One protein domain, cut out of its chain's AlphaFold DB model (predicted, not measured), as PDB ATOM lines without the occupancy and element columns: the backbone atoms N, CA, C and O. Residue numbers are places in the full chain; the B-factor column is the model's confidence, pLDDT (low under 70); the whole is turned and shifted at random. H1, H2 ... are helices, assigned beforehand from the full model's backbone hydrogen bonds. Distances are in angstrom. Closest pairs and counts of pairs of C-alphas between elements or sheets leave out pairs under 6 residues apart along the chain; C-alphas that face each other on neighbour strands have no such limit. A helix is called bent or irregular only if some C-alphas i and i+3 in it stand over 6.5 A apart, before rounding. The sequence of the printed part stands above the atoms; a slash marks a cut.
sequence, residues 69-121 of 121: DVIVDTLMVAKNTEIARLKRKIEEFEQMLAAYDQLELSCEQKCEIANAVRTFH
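What this domain is: This is residues 69 to 121 of the 121 residues of an uncharacterized protein of Bombyx mori (UniProt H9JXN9). A long helix, H1, kinked near its first residues, makes the shaft of an open hook; beyond a five-residue turn at its far end a shorter helix, H2, swings away and runs partly back as the second arm. The two arms have no contact with each other and the space between them is empty. The printed part has 53 residues with two named helices, H1 then H2, and no named strand; its class is all helix. It is extended, with a radius of gyration of the C-alphas of 19.3 A and spans of 58 by 25 by 10 A.

How they stand to each other: H1, residues 69 to 101, has a kink of 58 degrees near residue 76. It is irregular there: C-alphas 75 and 78 are 7.4 A apart. A tight link of 5 residues joins it to H2, residues 107 to 119. H1 and H2 are apart, with no C-alpha of the one within 8 A of the other. Every O i to N i+4 pair is within hydrogen-bond range in H2; in H1 27 of 29 are.

Where its parts are: H1 begins with C-alpha 69 at (-3.302, 36.009, 160.179) and ends with C-alpha 101 at (39.932, 37.848, 165.675), 43.6 A from first to last C-alpha. H2 begins with C-alpha 107 at (52.374, 37.800, 173.361) and ends with C-alpha 119 at (39.388, 35.390, 186.904), 18.9 A from first to last C-alpha.

The domain as a whole: The two C-alphas farthest apart, those of Ile 71 and Glu 108, are 58.4 A apart. Residues 69 to 121 stand free. The printed part has no cut, and residue 121 is the chain's last. The mean pLDDT of the printed part is 87.5; residues 120 to 121 are under 70.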
ATOM      1  N   ASP A  69      -4.665  35.541 160.443       88.56
ATOM      2  CA  ASP A  69      -3.302  36.009 160.179       88.56
ATOM      3  C   ASP A  69      -3.125  37.483 160.565       88.56
ATOM      4  O   ASP A  69      -2.228  37.804 161.338       88.56
ATOM      5  N   VAL A  70      -4.049  38.359 160.164       87.06
ATOM      6  CA  VAL A  70      -3.995  39.790 160.512       87.06
ATOM      7  C   VAL A  70      -4.106  40.012 162.025       87.06
ATOM      8  O   VAL A  70      -3.422  40.873 162.586       87.06
ATOM      9  N   ILE A  71      -4.948  39.233 162.714       88.56
ATOM     10  CA  ILE A  71      -5.076  39.302 164.180       88.56
ATOM     11  C   ILE A  71      -3.765  38.870 164.844       88.56
ATOM     12  O   ILE A  71      -3.269  39.563 165.733       88.56
ATOM     13  N   VAL A  72      -3.199  37.745 164.404       92.25
ATOM     14  CA  VAL A  72      -1.938  37.211 164.930       92.25
ATOM     15  C   VAL A  72      -0.802  38.203 164.703       92.25
ATOM     16  O   VAL A  72      -0.092  38.524 165.654       92.25
ATOM     17  N   ASP A  73      -0.677  38.754 163.498       89.62
ATOM     18  CA  ASP A  73       0.354  39.734 163.163       89.62
ATOM     19  C   ASP A  73       0.248  40.976 164.043       89.62
ATOM     20  O   ASP A  73       1.252  41.426 164.598       89.62
ATOM     21  N   THR A  74      -0.974  41.474 164.254       89.19
ATOM     22  CA  THR A  74      -1.230  42.634 165.119       89.19
ATOM     23  C   THR A  74      -0.825  42.359 166.569       89.19
ATOM     24  O   THR A  74      -0.198  43.203 167.213       89.19
ATOM     25  N   LEU A  75      -1.139  41.173 167.094       92.06
ATOM     26  CA  LEU A  75      -0.771  40.785 168.460       92.06
ATOM     27  C   LEU A  75       0.737  40.537 168.609       92.06
ATOM     28  O   LEU A  75       1.303  40.770 169.679       92.06
ATOM     29  N   MET A  76       1.399  40.093 167.540       95.81
ATOM     30  CA  MET A  76       2.819  39.751 167.546       95.81
ATOM     31  C   MET A  76       3.747  40.929 167.243       95.81
ATOM     32  O   MET A  76       4.954  40.772 167.421       95.81
ATOM     33  N   VAL A  77       3.239  42.113 166.863       94.69
ATOM     34  CA  VAL A  77       4.067  43.286 166.501       94.69
ATOM     35  C   VAL A  77       5.166  43.551 167.528       94.69
ATOM     36  O   VAL A  77       6.339  43.572 167.168       94.69
ATOM     37  N   ALA A  78       4.815  43.677 168.811       88.75
ATOM     38  CA  ALA A  78       5.786  43.984 169.866       88.75
ATOM     39  C   ALA A  78       6.864  42.893 170.026       88.75
ATOM     40  O   ALA A  78       8.025  43.181 170.325       88.75
ATOM     41  N   LYS A  79       6.496  41.623 169.820       93.00
ATOM     42  CA  LYS A  79       7.443  40.501 169.874       93.00
ATOM     43  C   LYS A  79       8.341  40.485 168.645       93.00
ATOM     44  O   LYS A  79       9.551  40.356 168.791       93.00
ATOM     45  N   ASN A  80       7.776  40.699 167.464       92.81
ATOM     46  CA  ASN A  80       8.519  40.766 166.212       92.81
ATOM     47  C   ASN A  80       9.520  41.932 166.210       92.81
ATOM     48  O   ASN A  80      10.657  41.755 165.771       92.81
ATOM     49  N   THR A  81       9.155  43.089 166.774       94.69
ATOM     50  CA  THR A  81      10.086  44.218 166.931       94.69
ATOM     51  C   THR A  81      11.231  43.894 167.883       94.69
ATOM     52  O   THR A  81      12.377  44.238 167.597       94.69
ATOM     53  N   GLU A  82      10.955  43.198 168.988       95.56
ATOM     54  CA  GLU A  82      12.008  42.809 169.930       95.56
ATOM     55  C   GLU A  82      12.929  41.740 169.337       95.56
ATOM     56  O   GLU A  82      14.146  41.839 169.465       95.56
ATOM     57  N   ILE A  83      12.379  40.769 168.603       96.12
ATOM     58  CA  ILE A  83      13.168  39.780 167.860       96.12
ATOM     59  C   ILE A  83      14.094  40.479 166.860       96.12
ATOM     60  O   ILE A  83      15.278  40.152 166.798       96.12
ATOM     61  N   ALA A  84      13.590  41.454 166.101       96.06
ATOM     62  CA  ALA A  84      14.407  42.214 165.159       96.06
ATOM     63  C   ALA A  84      15.533  42.987 165.870       96.06
ATOM     64  O   ALA A  84      16.673  42.991 165.403       96.06
ATOM     65  N   ARG A  85      15.240  43.592 167.028       97.12
ATOM     66  CA  ARG A  85      16.236  44.293 167.850       97.12
ATOM     67  C   ARG A  85      17.321  43.350 168.366       97.12
ATOM     68  O   ARG A  85      18.501  43.686 168.299       97.12
ATOM     69  N   LEU A  86      16.932  42.185 168.879       97.31
ATOM     70  CA  LEU A  86      17.863  41.185 169.402       97.31
ATOM     71  C   LEU A  86      18.748  40.607 168.297       97.31
ATOM     72  O   LEU A  86      19.952  40.497 168.496       97.31
ATOM     73  N   LYS A  87      18.181  40.317 167.121       97.69
ATOM     74  CA  LYS A  87      18.956  39.868 165.955       97.69
ATOM     75  C   LYS A  87      20.031  40.878 165.559       97.69
ATOM     76  O   LYS A  87      21.173  40.482 165.379       97.69
ATOM     77  N   ARG A  88      19.693  42.173 165.514       97.12
ATOM     78  CA  ARG A  88      20.673  43.229 165.217       97.12
ATOM     79  C   ARG A  88      21.804  43.273 166.246       97.12
ATOM     80  O   ARG A  88      22.959  43.375 165.869       97.12
ATOM     81  N   LYS A  89      21.487  43.146 167.538       96.88
ATOM     82  CA  LYS A  89      22.515  43.105 168.590       96.88
ATOM     83  C   LYS A  89      23.444  41.900 168.469       96.88
ATOM     84  O   LYS A  89      24.631  42.028 168.733       96.88
ATOM     85  N   ILE A  90      22.900  40.736 168.117       97.12
ATOM     86  CA  ILE A  90      23.709  39.533 167.886       97.12
ATOM     87  C   ILE A  90      24.668  39.785 166.725       97.12
ATOM     88  O   ILE A  90      25.863  39.577 166.887       97.12
ATOM     89  N   GLU A  91      24.168  40.322 165.613       97.12
ATOM     90  CA  GLU A  91      24.986  40.651 164.444       97.12
ATOM     91  C   GLU A  91      26.093  41.671 164.774       97.12
ATOM     92  O   GLU A  91      27.241  41.494 164.376       97.12
ATOM     93  N   GLU A  92      25.791  42.704 165.567       95.69
ATOM     94  CA  GLU A  92      26.785  43.674 166.055       95.69
ATOM     95  C   GLU A  92      27.877  43.002 166.905       95.69
ATOM     96  O   GLU A  92      29.066  43.286 166.735       95.69
ATOM     97  N   PHE A  93      27.501  42.090 167.808       95.75
ATOM     98  CA  PHE A  93      28.472  41.351 168.614       95.75
ATOM     99  C   PHE A  93      29.313  40.388 167.776       95.75
ATOM    100  O   PHE A  93      30.519  40.296 167.999       95.75
ATOM    101  N   GLU A  94      28.716  39.710 166.800       95.06
ATOM    102  CA  GLU A  94      29.431  38.830 165.873       95.06
ATOM    103  C   GLU A  94      30.456  39.612 165.042       95.06
ATOM    104  O   GLU A  94      31.605  39.188 164.928       95.06
ATOM    105  N   GLN A  95      30.090  40.793 164.535       93.44
ATOM    106  CA  GLN A  95      31.020  41.674 163.823       93.44
ATOM    107  C   GLN A  95      32.162  42.154 164.723       93.44
ATOM    108  O   GLN A  95      33.318  42.187 164.297       93.44
ATOM    109  N   MET A  96      31.857  42.503 165.974       91.38
ATOM    110  CA  MET A  96      32.867  42.929 166.937       91.38
ATOM    111  C   MET A  96      33.857  41.798 167.254       91.38
ATOM    112  O   MET A  96      35.062  42.033 167.277       91.38
ATOM    113  N   LEU A  97      33.369  40.570 167.454       89.75
ATOM    114  CA  LEU A  97      34.221  39.394 167.652       89.75
ATOM    115  C   LEU A  97      35.089  39.114 166.423       89.75
ATOM    116  O   LEU A  97      36.295  38.936 166.564       89.75
ATOM    117  N   ALA A  98      34.515  39.178 165.220       90.44
ATOM    118  CA  ALA A  98      35.270  39.004 163.983       90.44
ATOM    119  C   ALA A  98      36.372  40.066 163.807       90.44
ATOM    120  O   ALA A  98      37.437  39.768 163.270       90.44
ATOM    121  N   ALA A  99      36.138  41.301 164.267       87.38
ATOM    122  CA  ALA A  99      37.159  42.345 164.286       87.38
ATOM    123  C   ALA A  99      38.260  42.050 165.318       87.38
ATOM    124  O   ALA A  99      39.435  42.265 165.025       87.38
ATOM    125  N   TYR A 100      37.904  41.525 166.496       83.94
ATOM    126  CA  TYR A 100      38.886  41.092 167.494       83.94
ATOM    127  C   TYR A 100      39.754  39.929 166.997       83.94
ATOM    128  O   TYR A 100      40.959  39.943 167.240       83.94
ATOM    129  N   ASP A 101      39.186  38.976 166.255       81.31
ATOM    130  CA  ASP A 101      39.932  37.848 165.675       81.31
ATOM    131  C   ASP A 101      40.979  38.286 164.636       81.31
ATOM    132  O   ASP A 101      41.973  37.596 164.417       81.31
ATOM    133  N   GLN A 102      40.778  39.444 164.002       86.31
ATOM    134  CA  GLN A 102      41.712  40.010 163.023       86.31
ATOM    135  C   GLN A 102      42.867  40.791 163.666       86.31
ATOM    136  O   GLN A 102      43.793  41.198 162.961       86.31
ATOM    137  N   LEU A 103      42.841  41.023 164.981       84.69
ATOM    138  CA  LEU A 103      43.919  41.731 165.666       84.69
ATOM    139  C   LEU A 103      45.128  40.812 165.859       84.69
ATOM    140  O   LEU A 103      45.078  39.809 166.574       84.69
ATOM    141  N   GLU A 104      46.270  41.211 165.304       80.31
ATOM    142  CA  GLU A 104      47.556  40.610 165.651       80.31
ATOM    143  C   GLU A 104      47.999  41.085 167.038       80.31
ATOM    144  O   GLU A 104      48.710  42.075 167.206       80.31
ATOM    145  N   LEU A 105      47.539  40.371 168.065       81.12
ATOM    146  CA  LEU A 105      47.901  40.658 169.448       81.12
ATOM    147  C   LEU A 105      49.336  40.203 169.751       81.12
ATOM    148  O   LEU A 105      49.741  39.081 169.411       81.12
ATOM    149  N   SER A 106      50.079  41.049 170.469       82.75
ATOM    150  CA  SER A 106      51.391  40.690 171.019       82.75
ATOM    151  C   SER A 106      51.270  39.589 172.084       82.75
ATOM    152  O   SER A 106      50.209  39.383 172.679       82.75
ATOM    153  N   CYS A 107      52.362  38.864 172.349       80.44
ATOM    154  CA  CYS A 107      52.374  37.800 173.361       80.44
ATOM    155  C   CYS A 107      51.971  38.299 174.757       80.44
ATOM    156  O   CYS A 107      51.305  37.575 175.490       80.44
ATOM    157  N   GLU A 108      52.334  39.532 175.109       84.62
ATOM    158  CA  GLU A 108      52.026  40.131 176.410       84.62
ATOM    159  C   GLU A 108      50.515  40.389 176.558       84.62
ATOM    160  O   GLU A 108      49.899  39.938 177.521       84.62
ATOM    161  N   GLN A 109      49.882  40.953 175.524       82.56
ATOM    162  CA  GLN A 109      48.429  41.177 175.473       82.56
ATOM    163  C   GLN A 109      47.628  39.866 175.489       82.56
ATOM    164  O   GLN A 109      46.581  39.774 176.129       82.56
ATOM    165  N   LYS A 110      48.127  38.817 174.823       81.19
ATOM    166  CA  LYS A 110      47.505  37.481 174.861       81.19
ATOM    167  C   LYS A 110      47.542  36.880 176.271       81.19
ATOM    168  O   LYS A 110      46.552  36.288 176.703       81.19
ATOM    169  N   CYS A 111      48.649  37.050 176.996       82.50
ATOM    170  CA  CYS A 111      48.776  36.605 178.386       82.50
ATOM    171  C   CYS A 111      47.825  37.361 179.326       82.50
ATOM    172  O   CYS A 111      47.214  36.741 180.198       82.50
ATOM    173  N   GLU A 112      47.650  38.671 179.139       85.44
ATOM    174  CA  GLU A 112      46.706  39.470 179.932       85.44
ATOM    175  C   GLU A 112      45.250  39.041 179.717       85.44
ATOM    176  O   GLU A 112      44.523  38.832 180.690       85.44
ATOM    177  N   ILE A 113      44.837  38.825 178.463       83.69
ATOM    178  CA  ILE A 113      43.485  38.338 178.143       83.69
ATOM    179  C   ILE A 113      43.255  36.953 178.760       83.69
ATOM    180  O   ILE A 113      42.221  36.722 179.388       83.69
ATOM    181  N   ALA A 114      44.225  36.042 178.642       80.75
ATOM    182  CA  ALA A 114      44.129  34.709 179.232       80.75
ATOM    183  C   ALA A 114      43.989  34.754 180.766       80.75
ATOM    184  O   ALA A 114      43.212  33.987 181.339       80.75
ATOM    185  N   ASN A 115      44.691  35.675 181.432       84.75
ATOM    186  CA  ASN A 115      44.567  35.888 182.875       84.75
ATOM    187  C   ASN A 115      43.198  36.473 183.254       84.75
ATOM    188  O   ASN A 115      42.580  36.007 184.215       84.75
ATOM    189  N   ALA A 116      42.686  37.432 182.480       81.31
ATOM    190  CA  ALA A 116      41.363  38.004 182.706       81.31
ATOM    191  C   ALA A 116      40.266  36.929 182.600       81.31
ATOM    192  O   ALA A 116      39.473  36.781 183.529       81.31
ATOM    193  N   VAL A 117      40.280  36.103 181.546       80.06
ATOM    194  CA  VAL A 117      39.319  34.992 181.353       80.06
ATOM    195  C   VAL A 117      39.322  34.017 182.535       80.06
ATOM    196  O   VAL A 117      38.269  33.536 182.946       80.06
ATOM    197  N   ARG A 118      40.492  33.762 183.129       73.25
ATOM    198  CA  ARG A 118      40.642  32.860 184.280       73.25
ATOM    199  C   ARG A 118      40.063  33.408 185.584       73.25
ATOM    200  O   ARG A 118      39.825  32.628 186.492       73.25
ATOM    201  N   THR A 119      39.891  34.724 185.688       72.75
ATOM    202  CA  THR A 119      39.388  35.390 186.904       72.75
ATOM    203  C   THR A 119      37.860  35.499 186.920       72.75
ATOM    204  O   THR A 119      37.267  35.698 187.976       72.75
ATOM    205  N   PHE A 120      37.215  35.392 185.754       61.69
ATOM    206  CA  PHE A 120      35.756  35.473 185.613       61.69
ATOM    207  C   PHE A 120      35.041  34.111 185.715       61.69
ATOM    208  O   PHE A 120      33.810  34.088 185.754       61.69
ATOM    209  N   HIS A 121      35.790  33.005 185.774       47.50
ATOM    210  CA  HIS A 121      35.300  31.647 186.038       47.50
ATOM    211  C   HIS A 121      35.647  31.207 187.460       47.50
ATOM    212  O   HIS A 121      34.800  30.504 188.058       47.50
TER     213      HIS A 121